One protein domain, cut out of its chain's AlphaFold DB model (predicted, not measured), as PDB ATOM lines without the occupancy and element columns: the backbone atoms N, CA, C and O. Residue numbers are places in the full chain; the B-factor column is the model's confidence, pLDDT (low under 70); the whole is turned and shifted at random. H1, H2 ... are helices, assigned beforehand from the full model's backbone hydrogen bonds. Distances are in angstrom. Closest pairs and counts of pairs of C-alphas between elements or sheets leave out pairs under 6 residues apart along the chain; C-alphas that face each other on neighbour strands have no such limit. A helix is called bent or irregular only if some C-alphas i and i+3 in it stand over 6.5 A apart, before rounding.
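AT A GLANCE: This is residues 2 to 167 of the 205 residues of an uncharacterized protein of Gramella sp. Hel_I_59 (UniProt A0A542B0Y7). Picture a compact cluster of helices with short H4 in its middle: H5 and H7 run nearly along it, the three centres making a triangle, while H3 crosses H4 steeply. Bent H6 lays its first arm, H6a, side by side with H5 and turns off into H6b, with H1 nearby; H2 covers part of H3. The printed part has 166 residues with seven named helices, H1 to H7 in chain order, and no named strand: all helix. The radius of gyration of the C-alphas is 15.4 A, and the spans are 44 by 36 by 33 A.

IN THESE COORDINATES: Find C-alpha 119 at (172.421, 220.938, 274.919), where H6, residues 119 to 143, begins. By its hydrogen bonds it was assigned as one helix, but it is bent: C-alphas 131 and 134 are 6.8 A apart. Its arms are H6a, residues 119 to 131, 18.2 A, and H6b, residues 134 to 143, 13.5 A. Before it come H5, residues 98 to 114, 24.2 A, and H4, residues 80 to 91, 15.1 A. H3 spans residues 43 to 58, 22.8 A, and H2 residues 22 to 38, 24.3 A. H1, residues 2 to 10, 12.1 A, begins at C-alpha 2, (156.354, 191.528, 285.079). H7, residues 150 to 163, 19.9 A, ends at C-alpha 163, (160.698, 220.988, 258.908).

HOW THE PARTS SIT: Start at H6a and H5, a helical hairpin: their closest C-alphas, Thr 122 and Arg 109, are 6.5 A apart, at a shallow tilt of 6 degrees, opposite ways. The arms H6a and H6b stand at a steep tilt of 42 degrees. H5 also forms a hairpin with H4, closest at Leu 108 and Asp 81, 5.8 A between C-alphas, at a shallow tilt of 11 degrees. H4 touches H3 at a steep tilt of 65 degrees, with C-alphas 87 and 52 closest, 5.4 A. With residues 159 to 163 alone H7 touches H3, closest at C-alphas 162 and 45, 6.0 A. H2 and H3, a hairpin, only just touch, with 3 pairs of C-alphas within 8 A, the closest Leu 36 and Arg 46, 6.7 A. H1 touches no helix but is near H6b. Every O i to N i+4 pair is within hydrogen-bond range in H1, H2, H4, H5, H6a, H6b and H7; in H3 10 of 12 are.

THE WHOLE: The C-alphas farthest apart, Arg 2 and Glu 42, are 47.5 A apart. The printed part has no cut. The links H1 to H2 and H3 to H4 are long. Mean pLDDT of the printed part is 82.1; stretches under 70 include residues 2 to 14 and 66 to 72.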
ATOM      1  N   ARG A   2     155.451 190.426 284.657       54.03
ATOM      2  CA  ARG A   2     156.354 191.528 285.079       54.03
ATOM      3  C   ARG A   2     156.923 192.396 283.941       54.03
ATOM      4  O   ARG A   2     157.006 193.604 284.099       54.03
ATOM      5  N   LEU A   3     157.250 191.814 282.781       46.81
ATOM      6  CA  LEU A   3     157.768 192.578 281.634       46.81
ATOM      7  C   LEU A   3     156.717 193.538 281.049       46.81
ATOM      8  O   LEU A   3     157.025 194.682 280.751       46.81
ATOM      9  N   ILE A   4     155.458 193.103 280.943       52.56
ATOM     10  CA  ILE A   4     154.361 193.931 280.416       52.56
ATOM     11  C   ILE A   4     154.044 195.090 281.371       52.56
ATOM     12  O   ILE A   4     153.821 196.204 280.905       52.56
ATOM     13  N   SER A   5     154.059 194.868 282.693       50.31
ATOM     14  CA  SER A   5     153.856 195.953 283.667       50.31
ATOM     15  C   SER A   5     155.050 196.907 283.732       50.31
ATOM     16  O   SER A   5     154.850 198.113 283.817       50.31
ATOM     17  N   PHE A   6     156.280 196.389 283.638       53.38
ATOM     18  CA  PHE A   6     157.494 197.202 283.558       53.38
ATOM     19  C   PHE A   6     157.486 198.098 282.315       53.38
ATOM     20  O   PHE A   6     157.664 199.306 282.434       53.38
ATOM     21  N   LEU A   7     157.181 197.533 281.139       51.00
ATOM     22  CA  LEU A   7     157.028 198.305 279.906       51.00
ATOM     23  C   LEU A   7     155.902 199.338 280.052       51.00
ATOM     24  O   LEU A   7     156.112 200.507 279.756       51.00
ATOM     25  N   LYS A   8     154.738 198.961 280.593       54.12
ATOM     26  CA  LYS A   8     153.623 199.896 280.816       54.12
ATOM     27  C   LYS A   8     154.025 201.096 281.688       54.12
ATOM     28  O   LYS A   8     153.692 202.222 281.331       54.12
ATOM     29  N   ASN A   9     154.768 200.874 282.772       54.34
ATOM     30  CA  ASN A   9     155.228 201.940 283.672       54.34
ATOM     31  C   ASN A   9     156.355 202.794 283.060       54.34
ATOM     32  O   ASN A   9     156.408 203.994 283.294       54.34
ATOM     33  N   LEU A  10     157.222 202.215 282.221       54.59
ATOM     34  CA  LEU A  10     158.290 202.947 281.522       54.59
ATOM     35  C   LEU A  10     157.755 203.948 280.475       54.59
ATOM     36  O   LEU A  10     158.460 204.889 280.089       54.59
ATOM     37  N   PHE A  11     156.525 203.724 279.999       53.59
ATOM     38  CA  PHE A  11     155.872 204.492 278.934       53.59
ATOM     39  C   PHE A  11     154.657 205.307 279.401       53.59
ATOM     40  O   PHE A  11     153.980 205.894 278.561       53.59
ATOM     41  N   THR A  12     154.359 205.355 280.703       50.16
ATOM     42  CA  THR A  12     153.256 206.163 281.251       50.16
ATOM     43  C   THR A  12     153.801 207.407 281.947       50.16
ATOM     44  O   THR A  12     153.982 207.441 283.156       50.16
ATOM     45  N   SER A  13     154.073 208.440 281.149       53.78
ATOM     46  CA  SER A  13     154.087 209.833 281.607       53.78
ATOM     47  C   SER A  13     152.801 210.451 281.089       53.78
ATOM     48  O   SER A  13     152.570 210.404 279.886       53.78
ATOM     49  N   THR A  14     151.949 210.964 281.968       59.81
ATOM     50  CA  THR A  14     150.718 211.650 281.566       59.81
ATOM     51  C   THR A  14     150.895 213.135 281.816       59.81
ATOM     52  O   THR A  14     151.180 213.522 282.947       59.81
ATOM     53  N   ASN A  15     150.729 213.943 280.773       71.06
ATOM     54  CA  ASN A  15     150.609 215.389 280.893       71.06
ATOM     55  C   ASN A  15     149.131 215.746 280.665       71.06
ATOM     56  O   ASN A  15     148.526 215.316 279.684       71.06
ATOM     57  N   ASP A  16     148.538 216.470 281.605       81.56
ATOM     58  CA  ASP A  16     147.118 216.820 281.631       81.56
ATOM     59  C   ASP A  16     146.822 218.200 281.030       81.56
ATOM     60  O   ASP A  16     145.688 218.663 281.107       81.56
ATOM     61  N   PHE A  17     147.793 218.829 280.360       87.31
ATOM     62  CA  PHE A  17     147.650 220.142 279.733       87.31
ATOM     63  C   PHE A  17     146.378 220.269 278.883       87.31
ATOM     64  O   PHE A  17     145.597 221.193 279.069       87.31
ATOM     65  N   PHE A  18     146.110 219.305 277.995       90.06
ATOM     66  CA  PHE A  18     144.916 219.318 277.133       90.06
ATOM     67  C   PHE A  18     143.609 218.931 277.851       90.06
ATOM     68  O   PHE A  18     142.569 218.822 277.207       90.06
ATOM     69  N   MET A  19     143.654 218.675 279.161       88.94
ATOM     70  CA  MET A  19     142.480 218.478 280.020       88.94
ATOM     71  C   MET A  19     142.155 219.714 280.871       88.94
ATOM     72  O   MET A  19     141.213 219.663 281.661       88.94
ATOM     73  N   GLN A  20     142.931 220.795 280.733       87.44
ATOM     74  CA  GLN A  20     142.658 222.080 281.375       87.44
ATOM     75  C   GLN A  20     141.404 222.748 280.788       87.44
ATOM     76  O   GLN A  20     140.858 222.297 279.780       87.44
ATOM     77  N   ASP A  21     140.919 223.810 281.433       91.25
ATOM     78  CA  ASP A  21     139.723 224.525 280.988       91.25
ATOM     79  C   ASP A  21     139.908 225.234 279.632       91.25
ATOM     80  O   ASP A  21     141.015 225.595 279.225       91.25
ATOM     81  N   ASP A  22     138.788 225.468 278.941       90.50
ATOM     82  CA  ASP A  22     138.764 226.030 277.585       90.50
ATOM     83  C   ASP A  22     139.472 227.388 277.475       90.50
ATOM     84  O   ASP A  22     140.036 227.705 276.425       90.50
ATOM     85  N   HIS A  23     139.466 228.197 278.541       91.62
ATOM     86  CA  HIS A  23     140.127 229.498 278.530       91.62
ATOM     87  C   HIS A  23     141.651 229.333 278.488       91.62
ATOM     88  O   HIS A  23     142.308 229.976 277.664       91.62
ATOM     89  N   LEU A  24     142.215 228.439 279.309       90.62
ATOM     90  CA  LEU A  24     143.646 228.116 279.268       90.62
ATOM     91  C   LEU A  24     144.060 227.515 277.919       90.62
ATOM     92  O   LEU A  24     145.071 227.925 277.346       90.62
ATOM     93  N   ILE A  25     143.248 226.617 277.359       93.12
ATOM     94  CA  ILE A  25     143.505 226.018 276.041       93.12
ATOM     95  C   ILE A  25     143.489 227.070 274.926       93.12
ATOM     96  O   ILE A  25     144.373 227.081 274.064       93.12
ATOM     97  N   PHE A  26     142.503 227.970 274.927       93.25
ATOM     98  CA  PHE A  26     142.403 229.027 273.922       93.25
ATOM     99  C   PHE A  26     143.573 230.008 274.013       93.25
ATOM    100  O   PHE A  26     144.148 230.387 272.988       93.25
ATOM    101  N   GLN A  27     143.961 230.386 275.232       94.25
ATOM    102  CA  GLN A  27     145.123 231.237 275.460       94.25
ATOM    103  C   GLN A  27     146.400 230.567 274.941       94.25
ATOM    104  O   GLN A  27     147.132 231.164 274.154       94.25
ATOM    105  N   ALA A  28     146.611 229.293 275.264       93.50
ATOM    106  CA  ALA A  28     147.770 228.553 274.792       93.50
ATOM    107  C   ALA A  28     147.829 228.398 273.270       93.50
ATOM    108  O   ALA A  28     148.912 228.451 272.687       93.50
ATOM    109  N   LYS A  29     146.681 228.237 272.597       95.62
ATOM    110  CA  LYS A  29     146.631 228.216 271.129       95.62
ATOM    111  C   LYS A  29     147.156 229.530 270.546       95.62
ATOM    112  O   LYS A  29     147.947 229.511 269.604       95.62
ATOM    113  N   ARG A  30     146.742 230.662 271.121       95.00
ATOM    114  CA  ARG A  30     147.214 231.990 270.705       95.00
ATOM    115  C   ARG A  30     148.701 232.170 270.987       95.00
ATOM    116  O   ARG A  30     149.425 232.639 270.111       95.00
ATOM    117  N   ASP A  31     149.153 231.768 272.169       95.56
ATOM    118  CA  ASP A  31     150.559 231.867 272.561       95.56
ATOM    119  C   ASP A  31     151.448 230.995 271.669       95.56
ATOM    120  O   ASP A  31     152.533 231.421 271.277       95.56
ATOM    121  N   MET A  32     150.964 229.822 271.247       95.94
ATOM    122  CA  MET A  32     151.652 228.978 270.270       95.94
ATOM    123  C   MET A  32     151.834 229.707 268.940       95.94
ATOM    124  O   MET A  32     152.943 229.731 268.408       95.94
ATOM    125  N   ASP A  33     150.780 230.320 268.402       94.75
ATOM    126  CA  ASP A  33     150.879 231.051 267.136       94.75
ATOM    127  C   ASP A  33     151.847 232.239 267.227       94.75
ATOM    128  O   ASP A  33     152.600 232.490 266.280       94.75
ATOM    129  N   VAL A  34     151.874 232.940 268.365       95.06
ATOM    130  CA  VAL A  34     152.841 234.017 268.635       95.06
ATOM    131  C   VAL A  34     154.263 233.461 268.726       95.06
ATOM    132  O   VAL A  34     155.161 233.979 268.065       95.06
ATOM    133  N   MET A  35     154.487 232.377 269.471       93.94
ATOM    134  CA  MET A  35     155.809 231.756 269.592       93.94
ATOM    135  C   MET A  35     156.346 231.283 268.241       93.94
ATOM    136  O   MET A  35     157.491 231.569 267.889       93.94
ATOM    137  N   LEU A  36     155.512 230.631 267.430       94.12
ATOM    138  CA  LEU A  36     155.904 230.179 266.097       94.12
ATOM    139  C   LEU A  36     156.264 231.353 265.168       94.12
ATOM    140  O   LEU A  36     157.167 231.222 264.338       94.12
ATOM    141  N   GLN A  37     155.599 232.505 265.315       93.69
ATOM    142  CA  GLN A  37     155.966 233.742 264.615       93.69
ATOM    143  C   GLN A  37     157.316 234.285 265.078       93.69
ATOM    144  O   GLN A  37     158.154 234.618 264.242       93.69
ATOM    145  N   LEU A  38     157.545 234.337 266.392       93.00
ATOM    146  CA  LEU A  38     158.803 234.810 266.975       93.00
ATOM    147  C   LEU A  38     159.988 233.918 266.581       93.00
ATOM    148  O   LEU A  38     161.082 234.420 266.333       93.00
ATOM    149  N   TRP A  39     159.765 232.612 266.425       91.81
ATOM    150  CA  TRP A  39     160.749 231.666 265.884       91.81
ATOM    151  C   TRP A  39     160.885 231.687 264.358       91.81
ATOM    152  O   TRP A  39     161.581 230.831 263.795       91.81
ATOM    153  N   GLN A  40     160.233 232.652 263.704       92.25
ATOM    154  CA  GLN A  40     160.314 232.920 262.271       92.25
ATOM    155  C   GLN A  40     159.890 231.734 261.396       92.25
ATOM    156  O   GLN A  40     160.393 231.578 260.289       92.25
ATOM    157  N   TYR A  41     158.957 230.899 261.868       91.00
ATOM    158  CA  TYR A  41     158.376 229.869 261.009       91.00
ATOM    159  C   TYR A  41     157.518 230.501 259.919       91.00
ATOM    160  O   TYR A  41     156.670 231.362 260.200       91.00
ATOM    161  N   GLU A  42     157.665 230.012 258.693       91.81
ATOM    162  CA  GLU A  42     156.741 230.322 257.608       91.81
ATOM    163  C   GLU A  42     155.354 229.736 257.891       91.81
ATOM    164  O   GLU A  42     155.204 228.760 258.625       91.81
ATOM    165  N   ILE A  43     154.308 230.294 257.275       88.94
ATOM    166  CA  ILE A  43     152.923 229.818 257.453       88.94
ATOM    167  C   ILE A  43     152.807 228.310 257.164       88.94
ATOM    168  O   ILE A  43     152.133 227.584 257.897       88.94
ATOM    169  N   SER A  44     153.507 227.831 256.133       90.25
ATOM    170  CA  SER A  44     153.576 226.417 255.744       90.25
ATOM    171  C   SER A  44     154.150 225.525 256.855       90.25
ATOM    172  O   SER A  44     153.666 224.414 257.071       90.25
ATOM    173  N   GLU A  45     155.131 226.019 257.605       92.62
ATOM    174  CA  GLU A  45     155.824 225.295 258.674       92.62
ATOM    175  C   GLU A  45     155.069 225.330 260.012       92.62
ATOM    176  O   GLU A  45     155.292 224.481 260.876       92.62
ATOM    177  N   ARG A  46     154.133 226.271 260.185       94.56
ATOM    178  CA  ARG A  46     153.231 226.326 261.354       94.56
ATOM    179  C   ARG A  46     152.099 225.310 261.269       94.56
ATOM    180  O   ARG A  46     151.569 224.891 262.296       94.56
ATOM    181  N   GLY A  47     151.724 224.904 260.055       95.12
ATOM    182  CA  GLY A  47     150.656 223.932 259.802       95.12
ATOM    183  C   GLY A  47     150.772 222.650 260.642       95.12
ATOM    184  O   GLY A  47     149.802 222.294 261.312       95.12
ATOM    185  N   PRO A  48     151.941 221.984 260.689       96.31
ATOM    186  CA  PRO A  48     152.159 220.799 261.521       96.31
ATOM    187  C   PRO A  48     151.901 221.011 263.023       96.31
ATOM    188  O   PRO A  48     151.302 220.147 263.660       96.31
ATOM    189  N   TYR A  49     152.294 222.156 263.591       96.56
ATOM    190  CA  TYR A  49     152.036 222.478 265.003       96.56
ATOM    191  C   TYR A  49     150.549 222.697 265.268       96.56
ATOM    192  O   TYR A  49     150.008 222.190 266.249       96.56
ATOM    193  N   ASN A  50     149.869 223.386 264.351       96.69
ATOM    194  CA  ASN A  50     148.425 223.569 264.418       96.69
ATOM    195  C   ASN A  50     147.676 222.233 264.388       96.69
ATOM    196  O   ASN A  50     146.820 221.995 265.236       96.69
ATOM    197  N   GLN A  51     148.060 221.333 263.480       96.62
ATOM    198  CA  GLN A  51     147.496 219.985 263.405       96.62
ATOM    199  C   GLN A  51     147.737 219.177 264.684       96.62
ATOM    200  O   GLN A  51     146.826 218.489 265.146       96.62
ATOM    201  N   ALA A  52     148.941 219.262 265.256       96.75
ATOM    202  CA  ALA A  52     149.274 218.590 266.507       96.75
ATOM    203  C   ALA A  52     148.401 219.097 267.665       96.75
ATOM    204  O   ALA A  52     147.791 218.292 268.368       96.75
ATOM    205  N   PHE A  53     148.262 220.416 267.808       96.81
ATOM    206  CA  PHE A  53     147.420 221.023 268.839       96.81
ATOM    207  C   PHE A  53     145.956 220.572 268.708       96.81
ATOM    208  O   PHE A  53     145.360 220.076 269.662       96.81
ATOM    209  N   ASP A  54     145.389 220.651 267.501       96.94
ATOM    210  CA  ASP A  54     143.993 220.273 267.243       96.94
ATOM    211  C   ASP A  54     143.761 218.759 267.407       96.94
ATOM    212  O   ASP A  54     142.645 218.302 267.683       96.94
ATOM    213  N   TYR A  55     144.796 217.941 267.196       96.38
ATOM    214  CA  TYR A  55     144.747 216.509 267.475       96.38
ATOM    215  C   TYR A  55     144.628 216.243 268.975       96.38
ATOM    216  O   TYR A  55     143.747 215.477 269.373       96.38
ATOM    217  N   PHE A  56     145.468 216.870 269.803       95.19
ATOM    218  CA  PHE A  56     145.448 216.648 271.251       95.19
ATOM    219  C   PHE A  56     144.263 217.297 271.945       95.19
ATOM    220  O   PHE A  56     143.744 216.704 272.882       95.19
ATOM    221  N   LEU A  57     143.736 218.403 271.420       94.69
ATOM    222  CA  LEU A  57     142.461 218.949 271.881       94.69
ATOM    223  C   LEU A  57     141.325 217.913 271.780       94.69
ATOM    224  O   LEU A  57     140.515 217.764 272.688       94.69
ATOM    225  N   ARG A  58     141.290 217.143 270.685       94.81
ATOM    226  CA  ARG A  58     140.300 216.069 270.473       94.81
ATOM    227  C   ARG A  58     140.670 214.755 271.159       94.81
ATOM    228  O   ARG A  58     139.807 213.903 271.349       94.81
ATOM    229  N   ASN A  59     141.945 214.569 271.500       93.56
ATOM    230  CA  ASN A  59     142.469 213.348 272.106       93.56
ATOM    231  C   ASN A  59     143.395 213.657 273.302       93.56
ATOM    232  O   ASN A  59     144.565 213.260 273.265       93.56
ATOM    233  N   PRO A  60     142.915 214.304 274.385       90.56
ATOM    234  CA  PRO A  60     143.798 214.804 275.448       90.56
ATOM    235  C   PRO A  60     144.655 213.718 276.101       90.56
ATOM    236  O   PRO A  60     145.830 213.912 276.382       90.56
ATOM    237  N   LYS A  61     144.092 212.512 276.253       87.44
ATOM    238  CA  LYS A  61     144.761 211.338 276.844       87.44
ATOM    239  C   LYS A  61     145.938 210.797 276.026       87.44
ATOM    240  O   LYS A  61     146.602 209.870 276.479       87.44
ATOM    241  N   HIS A  62     146.134 211.273 274.799       87.25
ATOM    242  CA  HIS A  62     147.249 210.857 273.949       87.25
ATOM    243  C   HIS A  62     148.479 211.750 274.109       87.25
ATOM    244  O   HIS A  62     149.534 211.389 273.589       87.25
ATOM    245  N   PHE A  63     148.348 212.889 274.791       87.19
ATOM    246  CA  PHE A  63     149.464 213.774 275.074       87.19
ATOM    247  C   PHE A  63     150.235 213.268 276.294       87.19
ATOM    248  O   PHE A  63     149.679 213.126 277.384       87.19
ATOM    249  N   ASN A  64     151.521 212.985 276.106       76.88
ATOM    250  CA  ASN A  64     152.410 212.561 277.187       76.88
ATOM    251  C   ASN A  64     153.392 213.675 277.568       76.88
ATOM    252  O   ASN A  64     153.895 213.688 278.695       76.88
ATOM    253  N   GLY A  65     153.627 214.611 276.641       75.81
ATOM    254  CA  GLY A  65     154.490 215.764 276.808       75.81
ATOM    255  C   GLY A  65     155.953 215.388 277.031       75.81
ATOM    256  O   GLY A  65     156.375 214.230 276.982       75.81
ATOM    257  N   ALA A  66     156.763 216.401 277.313       68.69
ATOM    258  CA  ALA A  66     158.126 216.202 277.767       68.69
ATOM    259  C   ALA A  66     158.134 215.702 279.222       68.69
ATOM    260  O   ALA A  66     157.683 216.399 280.127       68.69
ATOM    261  N   SER A  67     158.719 214.530 279.482       54.47
ATOM    262  CA  SER A  67     158.946 214.072 280.854       54.47
ATOM    263  C   SER A  67     159.950 214.994 281.571       54.47
ATOM    264  O   SER A  67     161.143 214.969 281.261       54.47
ATOM    265  N   MET A  68     159.451 215.762 282.544       48.72
ATOM    266  CA  MET A  68     160.175 216.341 283.685       48.72
ATOM    267  C   MET A  68     161.222 217.440 283.421       48.72
ATOM    268  O   MET A  68     162.382 217.228 283.743       48.72
ATOM    269  N   THR A  69     160.818 218.617 282.928       53.25
ATOM    270  CA  THR A  69     161.368 219.916 283.393       53.25
ATOM    271  C   THR A  69     160.533 221.086 282.857       53.25
ATOM    272  O   THR A  69     160.323 221.194 281.649       53.25
ATOM    273  N   GLU A  70     160.099 221.995 283.737       54.81
ATOM    274  CA  GLU A  70     159.455 223.268 283.351       54.81
ATOM    275  C   GLU A  70     160.370 224.129 282.461       54.81
ATOM    276  O   GLU A  70     159.888 224.850 281.596       54.81
ATOM    277  N   GLU A  71     161.694 223.969 282.588       55.78
ATOM    278  CA  GLU A  71     162.727 224.673 281.808       55.78
ATOM    279  C   GLU A  71     162.639 224.484 280.284       55.78
ATOM    280  O   GLU A  71     163.334 225.165 279.532       55.78
ATOM    281  N   LEU A  72     161.851 223.517 279.811       67.00
ATOM    282  CA  LEU A  72     161.719 223.196 278.387       67.00
ATOM    283  C   LEU A  72     160.362 223.593 277.804       67.00
ATOM    284  O   LEU A  72     160.162 223.458 276.596       67.00
ATOM    285  N   CYS A  73     159.451 224.067 278.652       78.75
ATOM    286  CA  CYS A  73     158.139 224.523 278.239       78.75
ATOM    287  C   CYS A  73     158.269 225.884 277.548       78.75
ATOM    288  O   CYS A  73     158.823 226.826 278.110       78.75
ATOM    289  N   ASP A  74     157.768 225.976 276.319       82.75
ATOM    290  CA  ASP A  74     157.746 227.234 275.569       82.75
ATOM    291  C   ASP A  74     156.559 228.100 276.034       82.75
ATOM    292  O   ASP A  74     156.642 229.320 276.113       82.75
ATOM    293  N   ILE A  75     155.459 227.441 276.393       84.81
ATOM    294  CA  ILE A  75     154.261 228.002 277.024       84.81
ATOM    295  C   ILE A  75     154.123 227.284 278.367       84.81
ATOM    296  O   ILE A  75     154.463 226.102 278.412       84.81
ATOM    297  N   PRO A  76     153.648 227.916 279.457       82.00
ATOM    298  CA  PRO A  76     153.506 227.236 280.744       82.00
ATOM    299  C   PRO A  76     152.867 225.849 280.595       82.00
ATOM    300  O   PRO A  76     151.752 225.729 280.092       82.00
ATOM    301  N   TRP A  77     153.605 224.809 281.004       78.25
ATOM    302  CA  TRP A  77     153.207 223.390 280.949       78.25
ATOM    303  C   TRP A  77     153.098 222.743 279.553       78.25
ATOM    304  O   TRP A  77     152.765 221.557 279.459       78.25
ATOM    305  N   LEU A  78     153.447 223.464 278.482       87.31
ATOM    306  CA  LEU A  78     153.436 222.987 277.097       87.31
ATOM    307  C   LEU A  78     154.793 223.213 276.399       87.31
ATOM    308  O   LEU A  78     155.196 224.329 276.068       87.31
ATOM    309  N   ASP A  79     155.478 222.107 276.109       89.12
ATOM    310  CA  ASP A  79     156.641 222.056 275.215       89.12
ATOM    311  C   ASP A  79     156.150 221.781 273.784       89.12
ATOM    312  O   ASP A  79     155.635 220.695 273.488       89.12
ATOM    313  N   LEU A  80     156.286 222.771 272.895       91.94
ATOM    314  CA  LEU A  80     155.732 222.700 271.540       91.94
ATOM    315  C   LEU A  80     156.449 221.662 270.673       91.94
ATOM    316  O   LEU A  80     155.821 221.043 269.812       91.94
ATOM    317  N   ASP A  81     157.745 221.435 270.910       90.50
ATOM    318  CA  ASP A  81     158.496 220.407 270.183       90.50
ATOM    319  C   ASP A  81     158.091 219.005 270.628       90.50
ATOM    320  O   ASP A  81     157.920 218.112 269.794       90.50
ATOM    321  N   ALA A  82     157.896 218.817 271.936       88.12
ATOM    322  CA  ALA A  82     157.408 217.556 272.479       88.12
ATOM    323  C   ALA A  82     155.976 217.257 272.012       88.12
ATOM    324  O   ALA A  82     155.674 216.121 271.661       88.12
ATOM    325  N   MET A  83     155.112 218.275 271.925       93.31
ATOM    326  CA  MET A  83     153.772 218.136 271.348       93.31
ATOM    327  C   MET A  83     153.836 217.684 269.888       93.31
ATOM    328  O   MET A  83     153.179 216.709 269.515       93.31
ATOM    329  N   LEU A  84     154.638 218.349 269.053       95.06
ATOM    330  CA  LEU A  84     154.789 217.922 267.664       95.06
ATOM    331  C   LEU A  84     155.305 216.478 267.593       95.06
ATOM    332  O   LEU A  84     154.753 215.671 266.847       95.06
ATOM    333  N   HIS A  85     156.312 216.123 268.394       91.88
ATOM    334  CA  HIS A  85     156.871 214.769 268.455       91.88
ATOM    335  C   HIS A  85     155.833 213.706 268.844       91.88
ATOM    336  O   HIS A  85     155.677 212.726 268.105       91.88
ATOM    337  N   ASP A  86     155.063 213.926 269.913       90.06
ATOM    338  CA  ASP A  86     153.982 213.031 270.340       90.06
ATOM    339  C   ASP A  86     152.940 212.855 269.223       90.06
ATOM    340  O   ASP A  86     152.456 211.742 268.977       90.06
ATOM    341  N   TYR A  87     152.617 213.929 268.491       94.38
ATOM    342  CA  TYR A  87     151.676 213.868 267.371       94.38
ATOM    343  C   TYR A  87     152.219 213.007 266.228       94.38
ATOM    344  O   TYR A  87     151.496 212.158 265.699       94.38
ATOM    345  N   LEU A  88     153.503 213.140 265.879       93.56
ATOM    346  CA  LEU A  88     154.132 212.265 264.887       93.56
ATOM    347  C   LEU A  88     154.084 210.798 265.338       93.56
ATOM    348  O   LEU A  88     153.754 209.909 264.549       93.56
ATOM    349  N   TYR A  89     154.375 210.535 266.613       88.25
ATOM    350  CA  TYR A  89     154.450 209.190 267.180       88.25
ATOM    351  C   TYR A  89     153.099 208.484 267.287       88.25
ATOM    352  O   TYR A  89     152.997 207.297 266.944       88.25
ATOM    353  N   VAL A  90     152.086 209.194 267.787       87.50
ATOM    354  CA  VAL A  90     150.775 208.644 268.146       87.50
ATOM    355  C   VAL A  90     149.715 209.004 267.111       87.50
ATOM    356  O   VAL A  90     149.022 208.104 266.640       87.50
ATOM    357  N   GLY A  91     149.617 210.273 266.711       89.50
ATOM    358  CA  GLY A  91     148.632 210.744 265.731       89.50
ATOM    359  C   GLY A  91     148.899 210.219 264.320       89.50
ATOM    360  O   GLY A  91     148.013 209.647 263.682       89.50
ATOM    361  N   LEU A  92     150.147 210.326 263.858       92.56
ATOM    362  CA  LEU A  92     150.565 209.839 262.536       92.56
ATOM    363  C   LEU A  92     151.234 208.464 262.564       92.56
ATOM    364  O   LEU A  92     151.630 207.943 261.521       92.56
ATOM    365  N   ASN A  93     151.316 207.844 263.740       88.69
ATOM    366  CA  ASN A  93     151.812 206.483 263.904       88.69
ATOM    367  C   ASN A  93     153.238 206.276 263.344       88.69
ATOM    368  O   ASN A  93     153.562 205.201 262.831       88.69
ATOM    369  N   ALA A  94     154.112 207.288 263.451       89.12
ATOM    370  CA  ALA A  94     155.527 207.173 263.077       89.12
ATOM    371  C   ALA A  94     156.199 205.996 263.798       89.12
ATOM    372  O   ALA A  94     157.026 205.300 263.216       89.12
ATOM    373  N   SER A  95     155.742 205.714 265.020       83.94
ATOM    374  CA  SER A  95     156.171 204.591 265.848       83.94
ATOM    375  C   SER A  95     155.973 203.196 265.247       83.94
ATOM    376  O   SER A  95     156.572 202.245 265.739       83.94
ATOM    377  N   ALA A  96     155.176 203.040 264.188       84.44
ATOM    378  CA  ALA A  96     155.043 201.773 263.466       84.44
ATOM    379  C   ALA A  96     156.158 201.540 262.425       84.44
ATOM    380  O   ALA A  96     156.146 200.529 261.723       84.44
ATOM    381  N   SER A  97     157.109 202.466 262.279       84.62
ATOM    382  CA  SER A  97     158.218 202.358 261.333       84.62
ATOM    383  C   SER A  97     159.497 202.909 261.939       84.62
ATOM    384  O   SER A  97     159.599 204.110 262.151       84.62
ATOM    385  N   LEU A  98     160.517 202.059 262.111       82.62
ATOM    386  CA  LEU A  98     161.829 202.468 262.631       82.62
ATOM    387  C   LEU A  98     162.380 203.705 261.908       82.62
ATOM    388  O   LEU A  98     162.898 204.619 262.541       82.62
ATOM    389  N   LYS A  99     162.210 203.766 260.582       84.94
ATOM    390  CA  LYS A  99     162.636 204.915 259.777       84.94
ATOM    391  C   LYS A  99     161.895 206.200 260.158       84.94
ATOM    392  O   LYS A  99     162.512 207.258 260.176       84.94
ATOM    393  N   MET A 100     160.589 206.131 260.414       89.19
ATOM    394  CA  MET A 100     159.788 207.313 260.752       89.19
ATOM    395  C   MET A 100     159.968 207.718 262.212       89.19
ATOM    396  O   MET A 100     160.117 208.907 262.470       89.19
ATOM    397  N   THR A 101     160.049 206.751 263.129       87.25
ATOM    398  CA  THR A 101     160.453 206.960 264.528       87.25
ATOM    399  C   THR A 101     161.759 207.740 264.593       87.25
ATOM    400  O   THR A 101     161.831 208.801 265.201       87.25
ATOM    401  N   TRP A 102     162.767 207.266 263.857       84.88
ATOM    402  CA  TRP A 102     164.068 207.908 263.818       84.88
ATOM    403  C   TRP A 102     164.003 209.358 263.313       84.88
ATOM    404  O   TRP A 102     164.624 210.257 263.879       84.88
ATOM    405  N   ARG A 103     163.251 209.603 262.234       88.44
ATOM    406  CA  ARG A 103     163.074 210.956 261.686       88.44
ATOM    407  C   ARG A 103     162.352 211.886 262.657       88.44
ATOM    408  O   ARG A 103     162.767 213.028 262.805       88.44
ATOM    409  N   ALA A 104     161.336 211.389 263.362       90.25
ATOM    410  CA  ALA A 104     160.639 212.149 264.394       90.25
ATOM    411  C   ALA A 104     161.574 212.527 265.556       90.25
ATOM    412  O   ALA A 104     161.608 213.694 265.942       90.25
ATOM    413  N   ASP A 105     162.399 211.596 266.047       87.56
ATOM    414  CA  ASP A 105     163.389 211.881 267.100       87.56
ATOM    415  C   ASP A 105     164.442 212.896 266.640       87.56
ATOM    416  O   ASP A 105     164.838 213.794 267.390       87.56
ATOM    417  N   LYS A 106     164.900 212.770 265.388       85.81
ATOM    418  CA  LYS A 106     165.840 213.717 264.781       85.81
ATOM    419  C   LYS A 106     165.221 215.111 264.693       85.81
ATOM    420  O   LYS A 106     165.885 216.080 265.054       85.81
ATOM    421  N   LEU A 107     163.981 215.210 264.219       90.00
ATOM    422  CA  LEU A 107     163.288 216.484 264.074       90.00
ATOM    423  C   LEU A 107     163.107 217.178 265.429       90.00
ATOM    424  O   LEU A 107     163.482 218.338 265.556       90.00
ATOM    425  N   LEU A 108     162.633 216.451 266.450       88.88
ATOM    426  CA  LEU A 108     162.525 216.956 267.823       88.88
ATOM    427  C   LEU A 108     163.844 217.591 268.275       88.88
ATOM    428  O   LEU A 108     163.895 218.740 268.702       88.88
ATOM    429  N   ARG A 109     164.946 216.859 268.117       83.94
ATOM    430  CA  ARG A 109     166.273 217.344 268.492       83.94
ATOM    431  C   ARG A 109     166.712 218.573 267.697       83.94
ATOM    432  O   ARG A 109     167.335 219.466 268.273       83.94
ATOM    433  N   GLN A 110     166.464 218.585 266.388       86.88
ATOM    434  CA  GLN A 110     166.805 219.709 265.517       86.88
ATOM    435  C   GLN A 110     166.118 220.983 266.013       86.88
ATOM    436  O   GLN A 110     166.790 221.996 266.201       86.88
ATOM    437  N   GLU A 111     164.816 220.914 266.284       87.50
ATOM    438  CA  GLU A 111     164.046 222.077 266.723       87.50
ATOM    439  C   GLU A 111     164.424 222.523 268.137       87.50
ATOM    440  O   GLU A 111     164.683 223.711 268.343       87.50
ATOM    441  N   MET A 112     164.622 221.587 269.072       84.06
ATOM    442  CA  MET A 112     165.114 221.919 270.415       84.06
ATOM    443  C   MET A 112     166.465 222.652 270.362       84.06
ATOM    444  O   MET A 112     166.666 223.650 271.056       84.06
ATOM    445  N   ARG A 113     167.391 222.203 269.502       81.44
ATOM    446  CA  ARG A 113     168.689 222.871 269.301       81.44
ATOM    447  C   ARG A 113     168.549 224.236 268.648       81.44
ATOM    448  O   ARG A 113     169.223 225.168 269.076       81.44
ATOM    449  N   ARG A 114     167.693 224.354 267.630       83.62
ATOM    450  CA  ARG A 114     167.428 225.624 266.938       83.62
ATOM    451  C   ARG A 114     166.935 226.695 267.912       83.62
ATOM    452  O   ARG A 114     167.263 227.861 267.739       83.62
ATOM    453  N   ARG A 115     166.214 226.283 268.957       82.12
ATOM    454  CA  ARG A 115     165.676 227.150 270.016       82.12
ATOM    455  C   ARG A 115     166.621 227.369 271.197       82.12
ATOM    456  O   ARG A 115     166.249 228.035 272.153       82.12
ATOM    457  N   GLY A 116     167.828 226.804 271.162       77.06
ATOM    458  CA  GLY A 116     168.791 226.943 272.255       77.06
ATOM    459  C   GLY A 116     168.384 226.226 273.546       77.06
ATOM    460  O   GLY A 116     168.962 226.514 274.594       77.06
ATOM    461  N   LYS A 117     167.434 225.275 273.497       77.69
ATOM    462  CA  LYS A 117     167.121 224.419 274.652       77.69
ATOM    463  C   LYS A 117     168.398 223.666 275.058       77.69
ATOM    464  O   LYS A 117     169.150 223.204 274.194       77.69
ATOM    465  N   SER A 118     168.665 223.568 276.368       67.06
ATOM    466  CA  SER A 118     169.936 223.072 276.934       67.06
ATOM    467  C   SER A 118     170.495 221.858 276.179       67.06
ATOM    468  O   SER A 118     169.818 220.839 276.000       67.06
ATOM    469  N   SER A 119     171.750 221.964 275.727       61.50
ATOM    470  CA  SER A 119     172.421 220.938 274.919       61.50
ATOM    471  C   SER A 119     172.605 219.625 275.682       61.50
ATOM    472  O   SER A 119     172.465 218.555 275.087       61.50
ATOM    473  N   TRP A 120     172.838 219.707 276.996       64.19
ATOM    474  CA  TRP A 120     172.916 218.560 277.901       64.19
ATOM    475  C   TRP A 120     171.582 217.808 277.958       64.19
ATOM    476  O   TRP A 120     171.522 216.617 277.646       64.19
ATOM    477  N   ASN A 121     170.494 218.529 278.248       68.75
ATOM    478  CA  ASN A 121     169.152 217.951 278.346       68.75
ATOM    479  C   ASN A 121     168.693 217.376 276.998       68.75
ATOM    480  O   ASN A 121     168.122 216.288 276.946       68.75
ATOM    481  N   THR A 122     169.005 218.060 275.896       71.62
ATOM    482  CA  THR A 122     168.656 217.615 274.541       71.62
ATOM    483  C   THR A 122     169.433 216.357 274.128       71.62
ATOM    484  O   THR A 122     168.850 215.425 273.572       71.62
ATOM    485  N   GLY A 123     170.741 216.293 274.407       68.25
ATOM    486  CA  GLY A 123     171.585 215.137 274.083       68.25
ATOM    487  C   GLY A 123     171.218 213.889 274.887       68.25
ATOM    488  O   GLY A 123     171.037 212.815 274.310       68.25
ATOM    489  N   TYR A 124     171.029 214.042 276.201       72.06
ATOM    490  CA  TYR A 124     170.570 212.962 277.077       72.06
ATOM    491  C   TYR A 124     169.192 212.432 276.657       72.06
ATOM    492  O   TYR A 124     169.010 211.222 276.521       72.06
ATOM    493  N   ARG A 125     168.229 213.323 276.375       72.50
ATOM    494  CA  ARG A 125     166.887 212.931 275.910       72.50
ATOM    495  C   ARG A 125     166.942 212.153 274.611       72.50
ATOM    496  O   ARG A 125     166.311 211.107 274.507       72.50
ATOM    497  N   PHE A 126     167.725 212.622 273.648       76.69
ATOM    498  CA  PHE A 126     167.885 211.917 272.386       76.69
ATOM    499  C   PHE A 126     168.500 210.522 272.580       76.69
ATOM    500  O   PHE A 126     168.029 209.555 271.978       76.69
ATOM    501  N   ALA A 127     169.499 210.387 273.459       72.25
ATOM    502  CA  ALA A 127     170.073 209.087 273.805       72.25
ATOM    503  C   ALA A 127     169.033 208.165 274.467       72.25
ATOM    504  O   ALA A 127     168.883 207.015 274.058       72.25
ATOM    505  N   MET A 128     168.250 208.671 275.423       75.69
ATOM    506  CA  MET A 128     167.184 207.909 276.081       75.69
ATOM    507  C   MET A 128     166.063 207.501 275.118       75.69
ATOM    508  O   MET A 128     165.590 206.369 275.189       75.69
ATOM    509  N   LEU A 129     165.656 208.382 274.200       76.94
ATOM    510  CA  LEU A 129     164.691 208.069 273.142       76.94
ATOM    511  C   LEU A 129     165.233 206.970 272.226       76.94
ATOM    512  O   LEU A 129     164.569 205.957 272.034       76.94
ATOM    513  N   THR A 130     166.485 207.099 271.779       74.69
ATOM    514  CA  THR A 130     167.158 206.085 270.952       74.69
ATOM    515  C   THR A 130     167.192 204.720 271.642       74.69
ATOM    516  O   THR A 130     166.914 203.703 271.011       74.69
ATOM    517  N   LEU A 131     167.479 204.684 272.947       73.56
ATOM    518  CA  LEU A 131     167.481 203.447 273.732       73.56
ATOM    519  C   LEU A 131     166.073 202.867 273.928       73.56
ATOM    520  O   LEU A 131     165.919 201.647 273.969       73.56
ATOM    521  N   LYS A 132     165.039 203.713 274.026       74.50
ATOM    522  CA  LYS A 132     163.633 203.287 274.141       74.50
ATOM    523  C   LYS A 132     163.039 202.820 272.808       74.50
ATOM    524  O   LYS A 132     162.136 201.982 272.822       74.50
ATOM    525  N   THR A 133     163.538 203.310 271.674       76.75
ATOM    526  CA  THR A 133     162.993 203.047 270.332       76.75
ATOM    527  C   THR A 133     162.817 201.556 270.000       76.75
ATOM    528  O   THR A 133     161.720 201.191 269.570       76.75
ATOM    529  N   PRO A 134     163.792 200.654 270.241       72.00
ATOM    530  CA  PRO A 134     163.608 199.218 270.009       72.00
ATOM    531  C   PRO A 134     162.454 198.614 270.821       72.00
ATOM    532  O   PRO A 134     161.652 197.847 270.288       72.00
ATOM    533  N   PHE A 135     162.322 199.000 272.094       73.44
ATOM    534  CA  PHE A 135     161.243 198.533 272.968       73.44
ATOM    535  C   PHE A 135     159.884 199.083 272.532       73.44
ATOM    536  O   PHE A 135     158.889 198.357 272.545       73.44
ATOM    537  N   PHE A 136     159.841 200.347 272.105       70.62
ATOM    538  CA  PHE A 136     158.621 200.978 271.612       70.62
ATOM    539  C   PHE A 136     158.146 200.344 270.301       70.62
ATOM    540  O   PHE A 136     156.960 200.060 270.156       70.62
ATOM    541  N   LEU A 137     159.062 200.063 269.370       74.62
ATOM    542  CA  LEU A 137     158.762 199.371 268.112       74.62
ATOM    543  C   LEU A 137     158.245 197.955 268.359       74.62
ATOM    544  O   LEU A 137     157.231 197.564 267.781       74.62
ATOM    545  N   ALA A 138     158.899 197.210 269.253       71.94
ATOM    546  CA  ALA A 138     158.445 195.883 269.649       71.94
ATOM    547  C   ALA A 138     157.032 195.938 270.249       71.94
ATOM    548  O   ALA A 138     156.165 195.170 269.845       71.94
ATOM    549  N   TRP A 139     156.756 196.884 271.149       69.44
ATOM    550  CA  TRP A 139     155.423 197.075 271.725       69.44
ATOM    551  C   TRP A 139     154.373 197.485 270.677       69.44
ATOM    552  O   TRP A 139     153.285 196.908 270.615       69.44
ATOM    553  N   ALA A 140     154.691 198.457 269.819       71.56
ATOM    554  CA  ALA A 140     153.792 198.954 268.781       71.56
ATOM    555  C   ALA A 140     153.425 197.861 267.765       71.56
ATOM    556  O   ALA A 140     152.255 197.744 267.390       71.56
ATOM    557  N   TYR A 141     154.400 197.042 267.362       71.94
ATOM    558  CA  TYR A 141     154.203 195.970 266.391       71.94
ATOM    559  C   TYR A 141     153.570 194.720 267.019       71.94
ATOM    560  O   TYR A 141     152.541 194.253 266.539       71.94
ATOM    561  N   LEU A 142     154.145 194.200 268.110       70.12
ATOM    562  CA  LEU A 142     153.748 192.911 268.694       70.12
ATOM    563  C   LEU A 142     152.487 193.001 269.555       70.12
ATOM    564  O   LEU A 142     151.693 192.069 269.564       70.12
ATOM    565  N   VAL A 143     152.292 194.103 270.287       69.69
ATOM    566  CA  VAL A 143     151.177 194.227 271.245       69.69
ATOM    567  C   VAL A 143     150.011 195.007 270.656       69.69
ATOM    568  O   VAL A 143     148.855 194.672 270.897       69.69
ATOM    569  N   LYS A 144     150.295 196.065 269.894       69.25
ATOM    570  CA  LYS A 144     149.253 196.936 269.331       69.25
ATOM    571  C   LYS A 144     148.939 196.660 267.861       69.25
ATOM    572  O   LYS A 144     147.995 197.261 267.356       69.25
ATOM    573  N   GLY A 145     149.705 195.802 267.179       72.69
ATOM    574  CA  GLY A 145     149.497 195.480 265.763       72.69
ATOM    575  C   GLY A 145     149.519 196.708 264.848       72.69
ATOM    576  O   GLY A 145     148.877 196.709 263.797       72.69
ATOM    577  N   ARG A 146     150.194 197.791 265.261       75.56
ATOM    578  CA  ARG A 146     150.120 199.081 264.573       75.56
ATOM    579  C   ARG A 146     150.756 198.969 263.195       75.56
ATOM    580  O   ARG A 146     151.906 198.562 263.054       75.56
ATOM    581  N   ARG A 147     150.012 199.405 262.179       81.69
ATOM    582  CA  ARG A 147     150.505 199.587 260.813       81.69
ATOM    583  C   ARG A 147     150.303 201.032 260.406       81.69
ATOM    584  O   ARG A 147     149.266 201.627 260.688       81.69
ATOM    585  N   ILE A 148     151.313 201.598 259.766       85.81
ATOM    586  CA  ILE A 148     151.244 202.950 259.231       85.81
ATOM    587  C   ILE A 148     150.531 202.923 257.873       85.81
ATOM    588  O   ILE A 148     150.962 202.229 256.947       85.81
ATOM    589  N   SER A 149     149.427 203.661 257.775       91.75
ATOM    590  CA  SER A 149     148.659 203.809 256.534       91.75
ATOM    591  C   SER A 149     149.402 204.674 255.510       91.75
ATOM    592  O   SER A 149     150.329 205.414 255.845       91.75
ATOM    593  N   ASP A 150     149.005 204.600 254.240       92.75
ATOM    594  CA  ASP A 150     149.669 205.386 253.196       92.75
ATOM    595  C   ASP A 150     149.387 206.887 253.305       92.75
ATOM    596  O   ASP A 150     150.267 207.681 252.973       92.75
ATOM    597  N   SER A 151     148.225 207.296 253.831       94.00
ATOM    598  CA  SER A 151     147.961 208.701 254.172       94.00
ATOM    599  C   SER A 151     148.920 209.189 255.255       94.00
ATOM    600  O   SER A 151     149.656 210.136 255.014       94.00
ATOM    601  N   GLN A 152     149.036 208.460 256.370       93.31
ATOM    602  CA  GLN A 152     149.978 208.792 257.446       93.31
ATOM    603  C   GLN A 152     151.428 208.877 256.949       93.31
ATOM    604  O   GLN A 152     152.154 209.803 257.306       93.31
ATOM    605  N   LYS A 153     151.863 207.948 256.083       93.19
ATOM    606  CA  LYS A 153     153.198 208.014 255.460       93.19
ATOM    607  C   LYS A 153     153.380 209.277 254.618       93.19
ATOM    608  O   LYS A 153     154.487 209.816 254.600       93.19
ATOM    609  N   ARG A 154     152.358 209.696 253.864       94.94
ATOM    610  CA  ARG A 154     152.411 210.924 253.054       94.94
ATOM    611  C   ARG A 154     152.497 212.152 253.949       94.94
ATOM    612  O   ARG A 154     153.410 212.946 253.749       94.94
ATOM    613  N   ASP A 155     151.644 212.245 254.961       95.56
ATOM    614  CA  ASP A 155     151.608 213.382 255.885       95.56
ATOM    615  C   ASP A 155     152.940 213.522 256.628       95.56
ATOM    616  O   ASP A 155     153.541 214.592 256.629       95.56
ATOM    617  N   LEU A 156     153.489 212.411 257.135       95.31
ATOM    618  CA  LEU A 156     154.827 212.384 257.731       95.31
ATOM    619  C   LEU A 156     155.899 212.883 256.758       95.31
ATOM    620  O   LEU A 156     156.731 213.705 257.129       95.31
ATOM    621  N   LYS A 157     155.896 212.416 255.503       94.38
ATOM    622  CA  LYS A 157     156.868 212.877 254.498       94.38
ATOM    623  C   LYS A 157     156.758 214.379 254.238       94.38
ATOM    624  O   LYS A 157     157.804 215.004 254.097       94.38
ATOM    625  N   ILE A 158     155.543 214.923 254.175       94.75
ATOM    626  CA  ILE A 158     155.304 216.357 253.976       94.75
ATOM    627  C   ILE A 158     155.842 217.142 255.172       94.75
ATOM    628  O   ILE A 158     156.651 218.042 254.981       94.75
ATOM    629  N   ILE A 159     155.470 216.758 256.398       95.56
ATOM    630  CA  ILE A 159     155.940 217.428 257.618       95.56
ATOM    631  C   ILE A 159     157.467 217.404 257.688       95.56
ATOM    632  O   ILE A 159     158.094 218.438 257.908       95.56
ATOM    633  N   PHE A 160     158.084 216.248 257.440       94.19
ATOM    634  CA  PHE A 160     159.536 216.154 257.444       94.19
ATOM    635  C   PHE A 160     160.183 216.977 256.325       94.19
ATOM    636  O   PHE A 160     161.234 217.554 256.552       94.19
ATOM    637  N   ALA A 161     159.586 217.058 255.134       91.69
ATOM    638  CA  ALA A 161     160.117 217.893 254.054       91.69
ATOM    639  C   ALA A 161     160.036 219.394 254.375       91.69
ATOM    640  O   ALA A 161     160.910 220.151 253.962       91.69
ATOM    641  N   LEU A 162     159.008 219.818 255.116       92.25
ATOM    642  CA  LEU A 162     158.858 221.202 255.564       92.25
ATOM    643  C   LEU A 162     159.878 221.549 256.657       92.25
ATOM    644  O   LEU A 162     160.531 222.592 256.582       92.25
ATOM    645  N   LEU A 163     160.022 220.667 257.651       91.25
ATOM    646  CA  LEU A 163     160.698 220.988 258.908       91.25
ATOM    647  C   LEU A 163     162.125 220.433 259.042       91.25
ATOM    648  O   LEU A 163     162.924 221.012 259.771       91.25
ATOM    649  N   GLU A 164     162.507 219.346 258.366       87.94
ATOM    650  CA  GLU A 164     163.891 218.849 258.431       87.94
ATOM    651  C   GLU A 164     164.807 219.736 257.573       87.94
ATOM    652  O   GLU A 164     164.889 219.582 256.356       87.94
ATOM    653  N   LYS A 165     165.529 220.662 258.214       78.94
ATOM    654  CA  LYS A 165     166.500 221.549 257.556       78.94
ATOM    655  C   LYS A 165     167.922 220.977 257.579       78.94
ATOM    656  O   LYS A 165     168.774 221.411 256.810       78.94
ATOM    657  N   GLU A 166     168.208 220.004 258.450       71.06
ATOM    658  CA  GLU A 166     169.535 219.383 258.548       71.06
ATOM    659  C   GLU A 166     169.737 218.229 257.551       71.06
ATOM    660  O   GLU A 166     169.006 217.229 257.581       71.06
ATOM    661  N   ASP A 167     170.814 218.292 256.755       61.69
ATOM    662  CA  ASP A 167     171.221 217.202 255.857       61.69
ATOM    663  C   ASP A 167     171.509 215.915 256.648       61.69
ATOM    664  O   ASP A 167     172.408 215.840 257.490       61.69
TER     665      ASP A 167